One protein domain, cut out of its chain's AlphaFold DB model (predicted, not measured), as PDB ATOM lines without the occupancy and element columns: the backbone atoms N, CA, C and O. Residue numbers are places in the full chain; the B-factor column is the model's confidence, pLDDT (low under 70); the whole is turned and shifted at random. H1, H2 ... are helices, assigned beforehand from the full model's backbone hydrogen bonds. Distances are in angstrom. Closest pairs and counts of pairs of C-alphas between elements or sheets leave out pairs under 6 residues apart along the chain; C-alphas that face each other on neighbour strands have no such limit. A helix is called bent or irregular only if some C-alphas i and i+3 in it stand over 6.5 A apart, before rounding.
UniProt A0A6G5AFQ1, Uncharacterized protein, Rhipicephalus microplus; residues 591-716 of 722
ATOM      1  N   GLN A 591     -58.796  38.590   5.382       64.81
ATOM      2  CA  GLN A 591     -57.795  39.345   4.631       64.81
ATOM      3  C   GLN A 591     -56.378  38.813   4.889       64.81
ATOM      4  O   GLN A 591     -55.648  38.563   3.929       64.81
ATOM      5  N   LEU A 592     -56.025  38.551   6.151       64.44
ATOM      6  CA  LEU A 592     -54.750  37.933   6.528       64.44
ATOM      7  C   LEU A 592     -54.601  36.538   5.903       64.44
ATOM      8  O   LEU A 592     -53.559  36.239   5.320       64.44
ATOM      9  N   ARG A 593     -55.673  35.729   5.892       62.22
ATOM     10  CA  ARG A 593     -55.710  34.438   5.180       62.22
ATOM     11  C   ARG A 593     -55.516  34.591   3.678       62.22
ATOM     12  O   ARG A 593     -54.771  33.820   3.083       62.22
ATOM     13  N   LYS A 594     -56.171  35.559   3.035       68.06
ATOM     14  CA  LYS A 594     -56.003  35.792   1.592       68.06
ATOM     15  C   LYS A 594     -54.551  36.144   1.252       68.06
ATOM     16  O   LYS A 594     -54.027  35.667   0.246       68.06
ATOM     17  N   GLU A 595     -53.898  36.946   2.086       67.12
ATOM     18  CA  GLU A 595     -52.487  37.312   1.924       67.12
ATOM     19  C   GLU A 595     -51.562  36.122   2.161       67.12
ATOM     20  O   GLU A 595     -50.713  35.853   1.313       67.12
ATOM     21  N   MET A 596     -51.806  35.353   3.228       65.50
ATOM     22  CA  MET A 596     -51.132  34.085   3.513       65.50
ATOM     23  C   MET A 596     -51.142  33.170   2.290       65.50
ATOM     24  O   MET A 596     -50.095  32.796   1.771       65.50
ATOM     25  N   TRP A 597     -52.337  32.869   1.778       64.00
ATOM     26  CA  TRP A 597     -52.520  31.981   0.637       64.00
ATOM     27  C   TRP A 597     -51.882  32.529  -0.635       64.00
ATOM     28  O   TRP A 597     -51.372  31.754  -1.436       64.00
ATOM     29  N   THR A 598     -51.864  33.849  -0.826       68.56
ATOM     30  CA  THR A 598     -51.209  34.470  -1.985       68.56
ATOM     31  C   THR A 598     -49.691  34.313  -1.918       68.56
ATOM     32  O   THR A 598     -49.074  33.974  -2.925       68.56
ATOM     33  N   VAL A 599     -49.084  34.530  -0.747       63.81
ATOM     34  CA  VAL A 599     -47.633  34.374  -0.548       63.81
ATOM     35  C   VAL A 599     -47.236  32.902  -0.648       63.81
ATOM     36  O   VAL A 599     -46.332  32.574  -1.412       63.81
ATOM     37  N   ILE A 600     -47.964  32.008   0.026       60.97
ATOM     38  CA  ILE A 600     -47.746  30.558  -0.050       60.97
ATOM     39  C   ILE A 600     -47.858  30.086  -1.503       60.97
ATOM     40  O   ILE A 600     -46.954  29.427  -2.010       60.97
ATOM     41  N   ARG A 601     -48.907  30.491  -2.229       62.41
ATOM     42  CA  ARG A 601     -49.075  30.137  -3.646       62.41
ATOM     43  C   ARG A 601     -47.928  30.651  -4.517       62.41
ATOM     44  O   ARG A 601     -47.515  29.936  -5.417       62.41
ATOM     45  N   LYS A 602     -47.380  31.839  -4.248       66.12
ATOM     46  CA  LYS A 602     -46.213  32.352  -4.986       66.12
ATOM     47  C   LYS A 602     -44.952  31.535  -4.725       66.12
ATOM     48  O   LYS A 602     -44.240  31.239  -5.678       66.12
ATOM     49  N   VAL A 603     -44.701  31.116  -3.483       61.69
ATOM     50  CA  VAL A 603     -43.607  30.174  -3.169       61.69
ATOM     51  C   VAL A 603     -43.817  28.832  -3.879       61.69
ATOM     52  O   VAL A 603     -42.853  28.210  -4.311       61.69
ATOM     53  N   HIS A 604     -45.071  28.410  -4.065       60.00
ATOM     54  CA  HIS A 604     -45.406  27.176  -4.785       60.00
ATOM     55  C   HIS A 604     -45.186  27.228  -6.283       60.00
ATOM     56  O   HIS A 604     -44.792  26.225  -6.873       60.00
ATOM     57  N   THR A 605     -45.515  28.354  -6.909       59.34
ATOM     58  CA  THR A 605     -45.567  28.457  -8.369       59.34
ATOM     59  C   THR A 605     -44.321  29.087  -8.976       59.34
ATOM     60  O   THR A 605     -44.182  29.056 -10.193       59.34
ATOM     61  N   THR A 606     -43.440  29.692  -8.175       63.09
ATOM     62  CA  THR A 606     -42.283  30.449  -8.679       63.09
ATOM     63  C   THR A 606     -40.968  29.928  -8.107       63.09
ATOM     64  O   THR A 606     -40.901  29.494  -6.961       63.09
ATOM     65  N   THR A 607     -39.904  30.007  -8.905       62.19
ATOM     66  CA  THR A 607     -38.523  29.681  -8.509       62.19
ATOM     67  C   THR A 607     -37.728  30.922  -8.087       62.19
ATOM     68  O   THR A 607     -36.502  30.899  -8.055       62.19
ATOM     69  N   GLU A 608     -38.407  32.035  -7.801       64.75
ATOM     70  CA  GLU A 608     -37.763  33.321  -7.532       64.75
ATOM     71  C   GLU A 608     -37.334  33.465  -6.063       64.75
ATOM     72  O   GLU A 608     -38.134  33.288  -5.142       64.75
ATOM     73  N   GLU A 609     -36.094  33.916  -5.835       64.62
ATOM     74  CA  GLU A 609     -35.554  34.285  -4.510       64.62
ATOM     75  C   GLU A 609     -36.481  35.243  -3.736       64.62
ATOM     76  O   GLU A 609     -36.660  35.133  -2.516       64.62
ATOM     77  N   ARG A 610     -37.101  36.188  -4.455       70.19
ATOM     78  CA  ARG A 610     -38.011  37.191  -3.884       70.19
ATOM     79  C   ARG A 610     -39.198  36.546  -3.168       70.19
ATOM     80  O   ARG A 610     -39.633  37.079  -2.151       70.19
ATOM     81  N   SER A 611     -39.677  35.400  -3.645       66.44
ATOM     82  CA  SER A 611     -40.819  34.689  -3.063       66.44
ATOM     83  C   SER A 611     -40.487  34.084  -1.697       66.44
ATOM     84  O   SER A 611     -41.295  34.192  -0.777       66.44
ATOM     85  N   ILE A 612     -39.282  33.528  -1.515       67.56
ATOM     86  CA  ILE A 612     -38.828  33.003  -0.212       67.56
ATOM     87  C   ILE A 612     -38.593  34.139   0.780       67.56
ATOM     88  O   ILE A 612     -38.995  34.048   1.938       67.56
ATOM     89  N   THR A 613     -37.982  35.236   0.334       68.94
ATOM     90  CA  THR A 613     -37.766  36.399   1.204       68.94
ATOM     91  C   THR A 613     -39.101  37.008   1.655       68.94
ATOM     92  O   THR A 613     -39.271  37.294   2.838       68.94
ATOM     93  N   GLN A 614     -40.084  37.126   0.753       67.62
ATOM     94  CA  GLN A 614     -41.451  37.555   1.090       67.62
ATOM     95  C   GLN A 614     -42.147  36.587   2.054       67.62
ATOM     96  O   GLN A 614     -42.892  37.019   2.932       67.62
ATOM     97  N   PHE A 615     -41.890  35.287   1.926       69.50
ATOM     98  CA  PHE A 615     -42.412  34.268   2.829       69.50
ATOM     99  C   PHE A 615     -41.808  34.345   4.235       69.50
ATOM    100  O   PHE A 615     -42.543  34.294   5.217       69.50
ATOM    101  N   LEU A 616     -40.498  34.556   4.360       68.94
ATOM    102  CA  LEU A 616     -39.849  34.761   5.661       68.94
ATOM    103  C   LEU A 616     -40.280  36.083   6.311       68.94
ATOM    104  O   LEU A 616     -40.534  36.126   7.513       68.94
ATOM    105  N   GLN A 617     -40.446  37.148   5.519       69.69
ATOM    106  CA  GLN A 617     -41.037  38.409   5.986       69.69
ATOM    107  C   GLN A 617     -42.485  38.221   6.460       69.69
ATOM    108  O   GLN A 617     -42.885  38.797   7.472       69.69
ATOM    109  N   TYR A 618     -43.258  37.380   5.768       68.56
ATOM    110  CA  TYR A 618     -44.608  37.012   6.182       68.56
ATOM    111  C   TYR A 618     -44.592  36.259   7.523       68.56
ATOM    112  O   TYR A 618     -45.293  36.657   8.451       68.56
ATOM    113  N   LEU A 619     -43.745  35.232   7.660       66.56
ATOM    114  CA  LEU A 619     -43.607  34.436   8.886       66.56
ATOM    115  C   LEU A 619     -43.118  35.251  10.088       66.56
ATOM    116  O   LEU A 619     -43.512  34.970  11.216       66.56
ATOM    117  N   ARG A 620     -42.314  36.297   9.864       67.81
ATOM    118  CA  ARG A 620     -41.830  37.192  10.929       67.81
ATOM    119  C   ARG A 620     -42.966  37.866  11.696       67.81
ATOM    120  O   ARG A 620     -42.777  38.246  12.843       67.81
ATOM    121  N   THR A 621     -44.117  38.041  11.057       60.03
ATOM    122  CA  THR A 621     -45.248  38.801  11.595       60.03
ATOM    123  C   THR A 621     -46.513  37.944  11.705       60.03
ATOM    124  O   THR A 621     -47.590  38.490  11.920       60.03
ATOM    125  N   ALA A 622     -46.425  36.628  11.491       58.88
ATOM    126  CA  ALA A 622     -47.571  35.721  11.511       58.88
ATOM    127  C   ALA A 622     -47.956  35.311  12.942       58.88
ATOM    128  O   ALA A 622     -47.094  35.135  13.797       58.88
ATOM    129  N   ASN A 623     -49.255  35.126  13.181       57.53
ATOM    130  CA  ASN A 623     -49.775  34.686  14.479       57.53
ATOM    131  C   ASN A 623     -49.796  33.160  14.614       57.53
ATOM    132  O   ASN A 623     -49.922  32.446  13.618       57.53
ATOM    133  N   ARG A 624     -49.774  32.652  15.858       51.41
ATOM    134  CA  ARG A 624     -49.783  31.207  16.184       51.41
ATOM    135  C   ARG A 624     -50.822  30.416  15.372       51.41
ATOM    136  O   ARG A 624     -50.477  29.402  14.775       51.41
ATOM    137  N   ASP A 625     -52.063  30.896  15.295       52.47
ATOM    138  CA  ASP A 625     -53.161  30.191  14.607       52.47
ATOM    139  C   ASP A 625     -53.051  30.202  13.074       52.47
ATOM    140  O   ASP A 625     -53.595  29.321  12.407       52.47
ATOM    141  N   GLU A 626     -52.385  31.208  12.496       55.81
ATOM    142  CA  GLU A 626     -52.119  31.270  11.050       55.81
ATOM    143  C   GLU A 626     -51.077  30.224  10.668       55.81
ATOM    144  O   GLU A 626     -51.207  29.532   9.661       55.81
ATOM    145  N   ILE A 627     -50.081  30.072  11.535       55.69
ATOM    146  CA  ILE A 627     -48.924  29.215  11.331       55.69
ATOM    147  C   ILE A 627     -49.277  27.731  11.472       55.69
ATOM    148  O   ILE A 627     -48.840  26.919  10.663       55.69
ATOM    149  N   VAL A 628     -50.132  27.373  12.436       50.62
ATOM    150  CA  VAL A 628     -50.643  25.995  12.608       50.62
ATOM    151  C   VAL A 628     -51.419  25.509  11.375       50.62
ATOM    152  O   VAL A 628     -51.505  24.313  11.118       50.62
ATOM    153  N   ARG A 629     -51.979  26.430  10.581       51.62
ATOM    154  CA  ARG A 629     -52.779  26.118   9.386       51.62
ATOM    155  C   ARG A 629     -51.957  26.058   8.097       51.62
ATOM    156  O   ARG A 629     -52.528  25.826   7.030       51.62
ATOM    157  N   MET A 630     -50.645  26.276   8.170       57.81
ATOM    158  CA  MET A 630     -49.748  26.107   7.034       57.81
ATOM    159  C   MET A 630     -49.424  24.621   6.851       57.81
ATOM    160  O   MET A 630     -48.659  24.049   7.621       57.81
ATOM    161  N   ASP A 631     -50.025  24.005   5.833       56.34
ATOM    162  CA  ASP A 631     -49.856  22.588   5.474       56.34
ATOM    163  C   ASP A 631     -48.375  22.217   5.228       56.34
ATOM    164  O   ASP A 631     -47.647  22.975   4.583       56.34
ATOM    165  N   GLU A 632     -47.945  21.027   5.666       57.31
ATOM    166  CA  GLU A 632     -46.654  20.397   5.331       57.31
ATOM    167  C   GLU A 632     -46.446  20.250   3.814       57.31
ATOM    168  O   GLU A 632     -45.316  20.336   3.320       57.31
ATOM    169  N   GLY A 633     -47.535  20.119   3.046       58.03
ATOM    170  CA  GLY A 633     -47.536  20.215   1.586       58.03
ATOM    171  C   GLY A 633     -46.864  21.494   1.070       58.03
ATOM    172  O   GLY A 633     -46.276  21.483  -0.016       58.03
ATOM    173  N   SER A 634     -46.839  22.558   1.887       56.53
ATOM    174  CA  SER A 634     -46.195  23.837   1.576       56.53
ATOM    175  C   SER A 634     -44.676  23.743   1.389       56.53
ATOM    176  O   SER A 634     -44.087  24.532   0.654       56.53
ATOM    177  N   MET A 635     -44.041  22.748   2.014       61.28
ATOM    178  CA  MET A 635     -42.584  22.599   2.088       61.28
ATOM    179  C   MET A 635     -41.993  21.714   0.979       61.28
ATOM    180  O   MET A 635     -40.775  21.634   0.835       61.28
ATOM    181  N   ARG A 636     -42.824  21.060   0.151       66.31
ATOM    182  CA  ARG A 636     -42.353  20.085  -0.856       66.31
ATOM    183  C   ARG A 636     -41.540  20.701  -2.001       66.31
ATOM    184  O   ARG A 636     -40.691  20.027  -2.573       66.31
ATOM    185  N   ASN A 637     -41.774  21.973  -2.331       67.06
ATOM    186  CA  ASN A 637     -41.051  22.678  -3.399       67.06
ATOM    187  C   ASN A 637     -39.823  23.452  -2.903       67.06
ATOM    188  O   ASN A 637     -39.068  23.981  -3.716       67.06
ATOM    189  N   LEU A 638     -39.587  23.484  -1.590       69.62
ATOM    190  CA  LEU A 638     -38.501  24.252  -0.987       69.62
ATOM    191  C   LEU A 638     -37.114  23.917  -1.573       69.62
ATOM    192  O   LEU A 638     -36.383  24.853  -1.902       69.62
ATOM    193  N   PRO A 639     -36.756  22.636  -1.814       77.44
ATOM    194  CA  PRO A 639     -35.472  22.292  -2.427       77.44
ATOM    195  C   PRO A 639     -35.318  22.839  -3.851       77.44
ATOM    196  O   PRO A 639     -34.245  23.317  -4.206       77.44
ATOM    197  N   LYS A 640     -36.391  22.840  -4.655       72.06
ATOM    198  CA  LYS A 640     -36.356  23.346  -6.040       72.06
ATOM    199  C   LYS A 640     -36.047  24.839  -6.104       72.06
ATOM    200  O   LYS A 640     -35.424  25.286  -7.057       72.06
ATOM    201  N   VAL A 641     -36.492  25.595  -5.100       70.44
ATOM    202  CA  VAL A 641     -36.289  27.045  -5.044       70.44
ATOM    203  C   VAL A 641     -34.986  27.398  -4.324       70.44
ATOM    204  O   VAL A 641     -34.315  28.332  -4.738       70.44
ATOM    205  N   MET A 642     -34.599  26.656  -3.279       71.19
ATOM    206  CA  MET A 642     -33.463  27.008  -2.416       71.19
ATOM    207  C   MET A 642     -32.105  26.482  -2.868       71.19
ATOM    208  O   MET A 642     -31.107  27.178  -2.696       71.19
ATOM    209  N   LEU A 643     -32.038  25.272  -3.431       78.25
ATOM    210  CA  LEU A 643     -30.771  24.694  -3.881       78.25
ATOM    211  C   LEU A 643     -30.038  25.555  -4.930       78.25
ATOM    212  O   LEU A 643     -28.821  25.686  -4.786       78.25
ATOM    213  N   PRO A 644     -30.715  26.178  -5.921       78.75
ATOM    214  CA  PRO A 644     -30.050  27.011  -6.925       78.75
ATOM    215  C   PRO A 644     -29.758  28.455  -6.471       78.75
ATOM    216  O   PRO A 644     -29.269  29.247  -7.274       78.75
ATOM    217  N   LEU A 645     -30.065  28.837  -5.225       76.75
ATOM    218  CA  LEU A 645     -29.870  30.214  -4.765       76.75
ATOM    219  C   LEU A 645     -28.383  30.585  -4.631       76.75
ATOM    220  O   LEU A 645     -27.585  29.779  -4.148       76.75
ATOM    221  N   PRO A 646     -27.997  31.830  -4.974       80.44
ATOM    222  CA  PRO A 646     -26.633  32.299  -4.770       80.44
ATOM    223  C   PRO A 646     -26.304  32.461  -3.271       80.44
ATOM    224  O   PRO A 646     -27.206  32.677  -2.454       80.44
ATOM    225  N   PRO A 647     -25.014  32.471  -2.882       79.44
ATOM    226  CA  PRO A 647     -24.597  32.540  -1.476       79.44
ATOM    227  C   PRO A 647     -25.205  33.713  -0.685       79.44
ATOM    228  O   PRO A 647     -25.561  33.572   0.485       79.44
ATOM    229  N   ARG A 648     -25.382  34.878  -1.330       78.50
ATOM    230  CA  ARG A 648     -26.008  36.073  -0.729       78.50
ATOM    231  C   ARG A 648     -27.492  35.863  -0.405       78.50
ATOM    232  O   ARG A 648     -27.967  36.339   0.622       78.50
ATOM    233  N   ALA A 649     -28.211  35.145  -1.258       74.38
ATOM    234  CA  ALA A 649     -29.615  34.819  -1.049       74.38
ATOM    235  C   ALA A 649     -29.777  33.831   0.113       74.38
ATOM    236  O   ALA A 649     -30.604  34.039   0.999       74.38
ATOM    237  N   LEU A 650     -28.915  32.810   0.174       79.06
ATOM    238  CA  LEU A 650     -28.868  31.857   1.289       79.06
ATOM    239  C   LEU A 650     -28.541  32.556   2.617       79.06
ATOM    240  O   LEU A 650     -29.157  32.251   3.636       79.06
ATOM    241  N   HIS A 651     -27.655  33.558   2.604       81.56
ATOM    242  CA  HIS A 651     -27.415  34.420   3.763       81.56
ATOM    243  C   HIS A 651     -28.690  35.121   4.247       81.56
ATOM    244  O   HIS A 651     -28.995  35.092   5.438       81.56
ATOM    245  N   ASN A 652     -29.451  35.728   3.332       77.56
ATOM    246  CA  ASN A 652     -30.698  36.420   3.664       77.56
ATOM    247  C   ASN A 652     -31.772  35.460   4.186       77.56
ATOM    248  O   ASN A 652     -32.534  35.829   5.076       77.56
ATOM    249  N   VAL A 653     -31.801  34.223   3.684       78.44
ATOM    250  CA  VAL A 653     -32.691  33.174   4.190       78.44
ATOM    251  C   VAL A 653     -32.349  32.815   5.636       78.44
ATOM    252  O   VAL A 653     -33.234  32.832   6.487       78.44
ATOM    253  N   ILE A 654     -31.073  32.555   5.946       81.75
ATOM    254  CA  ILE A 654     -30.639  32.235   7.316       81.75
ATOM    255  C   ILE A 654     -30.880  33.413   8.268       81.75
ATOM    256  O   ILE A 654     -31.414  33.219   9.359       81.75
ATOM    257  N   ALA A 655     -30.541  34.635   7.847       79.06
ATOM    258  CA  ALA A 655     -30.805  35.843   8.625       79.06
ATOM    259  C   ALA A 655     -32.313  36.054   8.854       79.06
ATOM    260  O   ALA A 655     -32.725  36.376   9.963       79.06
ATOM    261  N   GLY A 656     -33.142  35.795   7.839       75.00
ATOM    262  CA  GLY A 656     -34.597  35.875   7.940       75.00
ATOM    263  C   GLY A 656     -35.184  34.859   8.921       75.00
ATOM    264  O   GLY A 656     -36.068  35.211   9.695       75.00
ATOM    265  N   VAL A 657     -34.676  33.621   8.954       78.88
ATOM    266  CA  VAL A 657     -35.088  32.620   9.957       78.88
ATOM    267  C   VAL A 657     -34.679  33.050  11.370       78.88
ATOM    268  O   VAL A 657     -35.466  32.920  12.306       78.88
ATOM    269  N   GLU A 658     -33.474  33.599  11.532       78.50
ATOM    270  CA  GLU A 658     -33.017  34.129  12.818       78.50
ATOM    271  C   GLU A 658     -33.885  35.304  13.296       78.50
ATOM    272  O   GLU A 658     -34.225  35.380  14.476       78.50
ATOM    273  N   ASP A 659     -34.301  36.184  12.385       74.75
ATOM    274  CA  ASP A 659     -35.236  37.264  12.695       74.75
ATOM    275  C   ASP A 659     -36.588  36.705  13.156       74.75
ATOM    276  O   ASP A 659     -37.097  37.122  14.196       74.75
ATOM    277  N   VAL A 660     -37.154  35.715  12.458       69.81
ATOM    278  CA  VAL A 660     -38.415  35.067  12.875       69.81
ATOM    279  C   VAL A 660     -38.301  34.501  14.297       69.81
ATOM    280  O   VAL A 660     -39.212  34.705  15.100       69.81
ATOM    281  N   LEU A 661     -37.174  33.863  14.633       71.06
ATOM    282  CA  LEU A 661     -36.891  33.344  15.978       71.06
ATOM    283  C   LEU A 661     -36.758  34.455  17.027       71.06
ATOM    284  O   LEU A 661     -37.253  34.316  18.143       71.06
ATOM    285  N   ARG A 662     -36.089  35.568  16.694       70.31
ATOM    286  CA  ARG A 662     -35.908  36.709  17.608       70.31
ATOM    287  C   ARG A 662     -37.214  37.443  17.903       70.31
ATOM    288  O   ARG A 662     -37.387  37.895  19.031       70.31
ATOM    289  N   PHE A 663     -38.102  37.573  16.918       61.72
ATOM    290  CA  PHE A 663     -39.352  38.325  17.063       61.72
ATOM    291  C   PHE A 663     -40.503  37.499  17.662       61.72
ATOM    292  O   PHE A 663     -41.379  38.085  18.286       61.72
ATOM    293  N   ASN A 664     -40.472  36.162  17.568       60.34
ATOM    294  CA  ASN A 664     -41.520  35.272  18.101       60.34
ATOM    295  C   ASN A 664     -41.114  34.518  19.386       60.34
ATOM    296  O   ASN A 664     -41.644  33.444  19.670       60.34
ATOM    297  N   ARG A 665     -40.177  35.073  20.169       49.53
ATOM    298  CA  ARG A 665     -39.473  34.407  21.290       49.53
ATOM    299  C   ARG A 665     -40.341  33.744  22.370       49.53
ATOM    300  O   ARG A 665     -39.820  32.890  23.078       49.53
ATOM    301  N   GLU A 666     -41.613  34.105  22.519       47.28
ATOM    302  CA  GLU A 666     -42.490  33.518  23.546       47.28
ATOM    303  C   GLU A 666     -43.370  32.363  23.041       47.28
ATOM    304  O   GLU A 666     -43.848  31.572  23.854       47.28
ATOM    305  N   ILE A 667     -43.599  32.225  21.726       49.25
ATOM    306  CA  ILE A 667     -44.557  31.247  21.179       49.25
ATOM    307  C   ILE A 667     -44.108  30.784  19.786       49.25
ATOM    308  O   ILE A 667     -44.641  31.216  18.764       49.25
ATOM    309  N   ILE A 668     -43.155  29.855  19.723       53.34
ATOM    310  CA  ILE A 668     -42.882  29.116  18.485       53.34
ATOM    311  C   ILE A 668     -43.574  27.764  18.596       53.34
ATOM    312  O   ILE A 668     -43.133  26.874  19.315       53.34
ATOM    313  N   HIS A 669     -44.688  27.619  17.879       62.50
ATOM    314  CA  HIS A 669     -45.388  26.342  17.772       62.50
ATOM    315  C   HIS A 669     -44.453  25.275  17.186       62.50
ATOM    316  O   HIS A 669     -43.681  25.564  16.267       62.50
ATOM    317  N   ARG A 670     -44.562  24.027  17.655       69.12
ATOM    318  CA  ARG A 670     -43.760  22.886  17.173       69.12
ATOM    319  C   ARG A 670     -43.689  22.805  15.644       69.12
ATOM    320  O   ARG A 670     -42.617  22.560  15.095       69.12
ATOM    321  N   ASP A 671     -44.809  23.019  14.961       66.88
ATOM    322  CA  ASP A 671     -44.880  22.903  13.499       66.88
ATOM    323  C   ASP A 671     -44.182  24.063  12.777       66.88
ATOM    324  O   ASP A 671     -43.516  23.837  11.769       66.88
ATOM    325  N   LEU A 672     -44.205  25.276  13.345       70.25
ATOM    326  CA  LEU A 672     -43.411  26.403  12.843       70.25
ATOM    327  C   LEU A 672     -41.922  26.119  12.971       70.25
ATOM    328  O   LEU A 672     -41.164  26.301  12.023       70.25
ATOM    329  N   ALA A 673     -41.505  25.664  14.155       73.38
ATOM    330  CA  ALA A 673     -40.109  25.353  14.415       73.38
ATOM    331  C   ALA A 673     -39.612  24.250  13.472       73.38
ATOM    332  O   ALA A 673     -38.493  24.331  12.968       73.38
ATOM    333  N   ARG A 674     -40.456  23.252  13.173       76.25
ATOM    334  CA  ARG A 674     -40.171  22.217  12.168       76.25
ATOM    335  C   ARG A 674     -40.024  22.800  10.771       76.25
ATOM    336  O   ARG A 674     -39.036  22.498  10.113       76.25
ATOM    337  N   GLN A 675     -40.945  23.658  10.338       73.88
ATOM    338  CA  GLN A 675     -40.868  24.294   9.021       73.88
ATOM    339  C   GLN A 675     -39.604  25.153   8.887       73.88
ATOM    340  O   GLN A 675     -38.842  24.970   7.941       73.88
ATOM    341  N   LEU A 676     -39.310  26.018   9.863       78.25
ATOM    342  CA  LEU A 676     -38.084  26.827   9.891       78.25
ATOM    343  C   LEU A 676     -36.820  25.953   9.909       78.25
ATOM    344  O   LEU A 676     -35.851  26.255   9.212       78.25
ATOM    345  N   LEU A 677     -36.837  24.839  10.648       83.12
ATOM    346  CA  LEU A 677     -35.733  23.879  10.674       83.12
ATOM    347  C   LEU A 677     -35.520  23.236   9.300       83.12
ATOM    348  O   LEU A 677     -34.380  23.154   8.846       83.12
ATOM    349  N   THR A 678     -36.593  22.844   8.609       81.81
ATOM    350  CA  THR A 678     -36.526  22.315   7.240       81.81
ATOM    351  C   THR A 678     -35.976  23.354   6.259       81.81
ATOM    352  O   THR A 678     -35.169  22.996   5.400       81.81
ATOM    353  N   ILE A 679     -36.327  24.640   6.405       80.75
ATOM    354  CA  ILE A 679     -35.752  25.728   5.591       80.75
ATOM    355  C   ILE A 679     -34.238  25.798   5.778       80.75
ATOM    356  O   ILE A 679     -33.491  25.767   4.800       80.75
ATOM    357  N   VAL A 680     -33.769  25.834   7.025       84.50
ATOM    358  CA  VAL A 680     -32.335  25.933   7.327       84.50
ATOM    359  C   VAL A 680     -31.576  24.689   6.857       84.50
ATOM    360  O   VAL A 680     -30.517  24.813   6.249       84.50
ATOM    361  N   GLN A 681     -32.127  23.490   7.062       85.94
ATOM    362  CA  GLN A 681     -31.525  22.239   6.583       85.94
ATOM    363  C   GLN A 681     -31.401  22.206   5.056       85.94
ATOM    364  O   GLN A 681     -30.363  21.808   4.524       85.94
ATOM    365  N   THR A 682     -32.434  22.670   4.352       83.31
ATOM    366  CA  THR A 682     -32.426  22.744   2.887       83.31
ATOM    367  C   THR A 682     -31.418  23.787   2.394       83.31
ATOM    368  O   THR A 682     -30.719  23.533   1.418       83.31
ATOM    369  N   ALA A 683     -31.276  24.922   3.094       82.50
ATOM    370  CA  ALA A 683     -30.273  25.943   2.776       82.50
ATOM    371  C   ALA A 683     -28.846  25.397   2.895       82.50
ATOM    372  O   ALA A 683     -28.045  25.581   1.985       82.50
ATOM    373  N   ILE A 684     -28.544  24.710   4.001       85.69
ATOM    374  CA  ILE A 684     -27.218  24.126   4.264       85.69
ATOM    375  C   ILE A 684     -26.882  23.037   3.241       85.69
ATOM    376  O   ILE A 684     -25.721  22.863   2.888       85.69
ATOM    377  N   SER A 685     -27.897  22.326   2.745       86.44
ATOM    378  CA  SER A 685     -27.735  21.291   1.719       86.44
ATOM    379  C   SER A 685     -27.500  21.863   0.313       86.44
ATOM    380  O   SER A 685     -27.287  21.095  -0.622       86.44
ATOM    381  N   SER A 686     -27.552  23.191   0.131       83.69
ATOM    382  CA  SER A 686     -27.226  23.816  -1.151       83.69
ATOM    383  C   SER A 686     -25.727  23.685  -1.452       83.69
ATOM    384  O   SER A 686     -24.901  23.995  -0.589       83.69
ATOM    385  N   PRO A 687     -25.346  23.330  -2.693       80.44
ATOM    386  CA  PRO A 687     -23.942  23.302  -3.104       80.44
ATOM    387  C   PRO A 687     -23.289  24.695  -3.091       80.44
ATOM    388  O   PRO A 687     -22.068  24.798  -3.061       80.44
ATOM    389  N   MET A 688     -24.091  25.767  -3.092       85.25
ATOM    390  CA  MET A 688     -23.639  27.163  -3.064       85.25
ATOM    391  C   MET A 688     -23.653  27.759  -1.645       85.25
ATOM    392  O   MET A 688     -23.539  28.977  -1.478       85.25
ATOM    393  N   PHE A 689     -23.823  26.933  -0.606       85.69
ATOM    394  CA  PHE A 689     -23.918  27.414   0.768       85.69
ATOM    395  C   PHE A 689     -22.572  27.970   1.274       85.69
ATOM    396  O   PHE A 689     -21.565  27.258   1.279       85.69
ATOM    397  N   PRO A 690     -22.516  29.231   1.743       82.69
ATOM    398  CA  PRO A 690     -21.265  29.827   2.189       82.69
ATOM    399  C   PRO A 690     -20.800  29.207   3.515       82.69
ATOM    400  O   PRO A 690     -21.476  29.304   4.541       82.69
ATOM    401  N   ALA A 691     -19.594  28.629   3.516       82.62
ATOM    402  CA  ALA A 691     -18.999  27.971   4.685       82.62
ATOM    403  C   ALA A 691     -18.894  28.882   5.925       82.62
ATOM    404  O   ALA A 691     -18.957  28.415   7.060       82.62
ATOM    405  N   THR A 692     -18.807  30.197   5.728       84.69
ATOM    406  CA  THR A 692     -18.785  31.195   6.808       84.69
ATOM    407  C   THR A 692     -20.092  31.259   7.606       84.69
ATOM    408  O   THR A 692     -20.081  31.675   8.763       84.69
ATOM    409  N   LEU A 693     -21.219  30.810   7.041       82.81
ATOM    410  CA  LEU A 693     -22.523  30.783   7.714       82.81
ATOM    411  C   LEU A 693     -22.825  29.483   8.456       82.81
ATOM    412  O   LEU A 693     -23.827  29.421   9.172       82.81
ATOM    413  N   LEU A 694     -21.986  28.456   8.326       83.75
ATOM    414  CA  LEU A 694     -22.198  27.161   8.978       83.75
ATOM    415  C   LEU A 694     -22.287  27.263  10.512       83.75
ATOM    416  O   LEU A 694     -23.237  26.713  11.071       83.75
ATOM    417  N   PRO A 695     -21.384  27.986  11.212       84.38
ATOM    418  CA  PRO A 695     -21.475  28.148  12.667       84.38
ATOM    419  C   PRO A 695     -22.777  28.835  13.097       84.38
ATOM    420  O   PRO A 695     -23.452  28.390  14.028       84.38
ATOM    421  N   ARG A 696     -23.179  29.882  12.367       83.06
ATOM    422  CA  ARG A 696     -24.409  30.640  12.630       83.06
ATOM    423  C   ARG A 696     -25.659  29.795  12.385       83.06
ATOM    424  O   ARG A 696     -26.572  29.793  13.202       83.06
ATOM    425  N   SER A 697     -25.669  29.019  11.306       84.69
ATOM    426  CA  SER A 697     -26.799  28.157  10.946       84.69
ATOM    427  C   SER A 697     -26.954  26.982  11.912       84.69
ATOM    428  O   SER A 697     -28.078  26.639  12.266       84.69
ATOM    429  N   LYS A 698     -25.846  26.421  12.424       86.62
ATOM    430  CA  LYS A 698     -25.877  25.419  13.505       86.62
ATOM    431  C   LYS A 698     -26.524  25.975  14.777       86.62
ATOM    432  O   LYS A 698     -27.436  25.351  15.302       86.62
ATOM    433  N   SER A 699     -26.136  27.179  15.203       85.31
ATOM    434  CA  SER A 699     -26.744  27.853  16.363       85.31
ATOM    435  C   SER A 699     -28.261  28.048  16.203       85.31
ATOM    436  O   SER A 699     -29.037  27.734  17.107       85.31
ATOM    437  N   VAL A 700     -28.703  28.483  15.015       83.00
ATOM    438  CA  VAL A 700     -30.130  28.625  14.669       83.00
ATOM    439  C   VAL A 700     -30.860  27.275  14.711       83.00
ATOM    440  O   VAL A 700     -31.937  27.173  15.297       83.00
ATOM    441  N   MET A 701     -30.271  26.214  14.146       85.19
ATOM    442  CA  MET A 701     -30.843  24.862  14.204       85.19
ATOM    443  C   MET A 701     -30.960  24.337  15.636       85.19
ATOM    444  O   MET A 701     -31.950  23.687  15.968       85.19
ATOM    445  N   ASP A 702     -29.965  24.592  16.482       84.44
ATOM    446  CA  ASP A 702     -29.958  24.130  17.869       84.44
ATOM    447  C   ASP A 702     -30.969  24.894  18.733       84.44
ATOM    448  O   ASP A 702     -31.563  24.312  19.641       84.44
ATOM    449  N   ALA A 703     -31.229  26.173  18.438       80.50
ATOM    450  CA  ALA A 703     -32.357  26.908  19.014       80.50
ATOM    451  C   ALA A 703     -33.699  26.267  18.616       80.50
ATOM    452  O   ALA A 703     -34.445  25.831  19.489       80.50
ATOM    453  N   LEU A 704     -33.938  26.058  17.316       81.31
ATOM    454  CA  LEU A 704     -35.175  25.444  16.810       81.31
ATOM    455  C   LEU A 704     -35.421  24.036  17.379       81.31
ATOM    456  O   LEU A 704     -36.541  23.687  17.745       81.31
ATOM    457  N   LYS A 705     -34.374  23.208  17.486       85.31
ATOM    458  CA  LYS A 705     -34.471  21.867  18.086       85.31
ATOM    459  C   LYS A 705     -34.805  21.919  19.577       85.31
ATOM    460  O   LYS A 705     -35.521  21.035  20.050       85.31
ATOM    461  N   ARG A 706     -34.283  22.902  20.320       81.69
ATOM    462  CA  ARG A 706     -34.624  23.106  21.736       81.69
ATOM    463  C   ARG A 706     -36.086  23.507  21.890       81.69
ATOM    464  O   ARG A 706     -36.774  22.865  22.678       81.69
ATOM    465  N   ASP A 707     -36.572  24.438  21.072       75.25
ATOM    466  CA  ASP A 707     -37.969  24.891  21.104       75.25
ATOM    467  C   ASP A 707     -38.943  23.736  20.801       75.25
ATOM    468  O   ASP A 707     -39.912  23.523  21.529       75.25
ATOM    469  N   ILE A 708     -38.631  22.891  19.804       74.12
ATOM    470  CA  ILE A 708     -39.411  21.673  19.499       74.12
ATOM    471  C   ILE A 708     -39.448  20.715  20.698       74.12
ATOM    472  O   ILE A 708     -40.493  20.136  20.997       74.12
ATOM    473  N   ARG A 709     -38.311  20.503  21.375       77.56
ATOM    474  CA  ARG A 709     -38.230  19.611  22.546       77.56
ATOM    475  C   ARG A 709     -39.009  20.169  23.736       77.56
ATOM    476  O   ARG A 709     -39.696  19.401  24.403       77.56
ATOM    477  N   GLN A 710     -38.927  21.473  23.980       72.38
ATOM    478  CA  GLN A 710     -39.618  22.140  25.081       72.38
ATOM    479  C   GLN A 710     -41.143  22.099  24.908       72.38
ATOM    480  O   GLN A 710     -41.854  21.774  25.857       72.38
ATOM    481  N   GLU A 711     -41.650  22.344  23.698       63.78
ATOM    482  CA  GLU A 711     -43.084  22.218  23.402       63.78
ATOM    483  C   GLU A 711     -43.569  20.761  23.464       63.78
ATOM    484  O   GLU A 711     -44.651  20.499  23.980       63.78
ATOM    485  N   ASN A 712     -42.755  19.784  23.037       65.56
ATOM    486  CA  ASN A 712     -43.084  18.366  23.233       65.56
ATOM    487  C   ASN A 712     -43.201  17.992  24.719       65.56
ATOM    488  O   ASN A 712     -44.053  17.182  25.064       65.56
ATOM    489  N   ALA A 713     -42.371  18.578  25.589       63.09
ATOM    490  CA  ALA A 713     -42.404  18.325  27.029       63.09
ATOM    491  C   ALA A 713     -43.623  18.964  27.720       63.09
ATOM    492  O   ALA A 713     -44.165  18.382  28.652       63.09
ATOM    493  N   ARG A 714     -44.103  20.121  27.237       57.09
ATOM    494  CA  ARG A 714     -45.336  20.774  27.727       57.09
ATOM    495  C   ARG A 714     -46.616  19.986  27.411       57.09
ATOM    496  O   ARG A 714     -47.627  20.199  28.069       57.09
ATOM    497  N   GLY A 715     -46.574  19.092  26.420       43.91
ATOM    498  CA  GLY A 715     -47.674  18.193  26.055       43.91
ATOM    499  C   GLY A 715     -47.691  16.851  26.799       43.91
ATOM    500  O   GLY A 715     -48.523  16.005  26.477       43.91
ATOM    501  N   VAL A 716     -46.785  16.627  27.758       37.97
ATOM    502  CA  VAL A 716     -46.762  15.418  28.596       37.97
ATOM    503  C   VAL A 716     -47.520  15.721  29.899       37.97
ATOM    504  O   VAL A 716     -47.143  16.669  30.589       37.97
TER     505      VAL A 716
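AT A GLANCE: This is residues 591 to 716 of the 722 residues of an uncharacterized protein of Rhipicephalus microplus (UniProt A0A6G5AFQ1). Three long helices, H6, H7 and H8, form an up-and-down bundle, each running against the one before it, and the hairpin of H1 and H2 extends it on one side, with H2 packed on H6 and H1 on H2. A string of three short helices, H3, H4 and H5, leads from the hairpin to the bundle, with H5 packed on H7. The printed part has 126 residues with eight named helices, H1 to H8 in order along the chain, and no named strand; its class is all helix. It is compact, with a radius of gyration of the C-alphas of 14.0 A and spans of 41 by 36 by 22 A.

IN THESE COORDINATES: H1, residues 591 to 605, begins with C-alpha 591 at (-57.795, 39.345, 4.631) and is 20.9 A long. H2, residues 609 to 619, measures 15.6 A. Three short helices follow: H3, residues 624 to 627, 5.3 A; H4, residues 632 to 635, 5.7 A; and H5, residues 638 to 642, 5.9 A. H6, residues 647 to 663, begins with C-alpha 647 at (-24.597, 32.540, -1.476) and spans 24.4 A. H7, residues 670 to 684, spans 21.0 A. H8, residues 691 to 714, the longest at 35.7 A, ends with C-alpha 714 at (-45.336, 20.774, 27.727); it is irregular, with C-alphas 692 and 695 7.1 A apart.

HOW THE PARTS SIT: H7 is the hub, touching four other helices. H7 and H8 form a hairpin at a shallow tilt of 18 degrees, opposite ways, and their closest C-alphas, those of Arg 670 and Ile 708, are 5.1 A apart. H6 and H7 form another at 20 degrees, closest at the C-alphas of Leu 650 and Ala 683, 6.3 A. H6 touches H8 with residues 651 to 658 alone, closest at the C-alphas of Glu 658 and Val 700, 6.5 A. H2 touches H6 at a shallow tilt of 6 degrees, the same way, with the C-alphas of Leu 616 and Gly 656 closest at 5.8 A. H1 and H2 form a hairpin at 31 degrees, with the C-alphas of Val 603 and Ser 611 closest at 5.3 A. H5 touches H7, closest at the C-alphas of Pro 639 and Thr 682, 6.1 A. H4 and H7 only just touch, with 3 pairs of C-alphas within 8 A, the closest those of Met 635 and Gln 675 at 7.3 A. H3 is close to H7 but not clearly touching, at 6.4 A between the C-alphas of Ile 627 and Leu 672. H1 is apart from H6, H7 and H8. Every O i to N i+4 pair is within hydrogen-bond range in H1, H2, H5, H6 and H7, and 18 of 20 are in H8; H3 and H4 are too short for such a pair.

THE WHOLE: The two C-alphas farthest apart, those of Pro 646 and Val 716, are 42.5 A apart. The printed part has no cut and no long link. The mean pLDDT of the printed part is 70.5, and 63 residues are under 70: residues 591 to 609, 611 to 638, 660, 663 to 671 and 711 to 716.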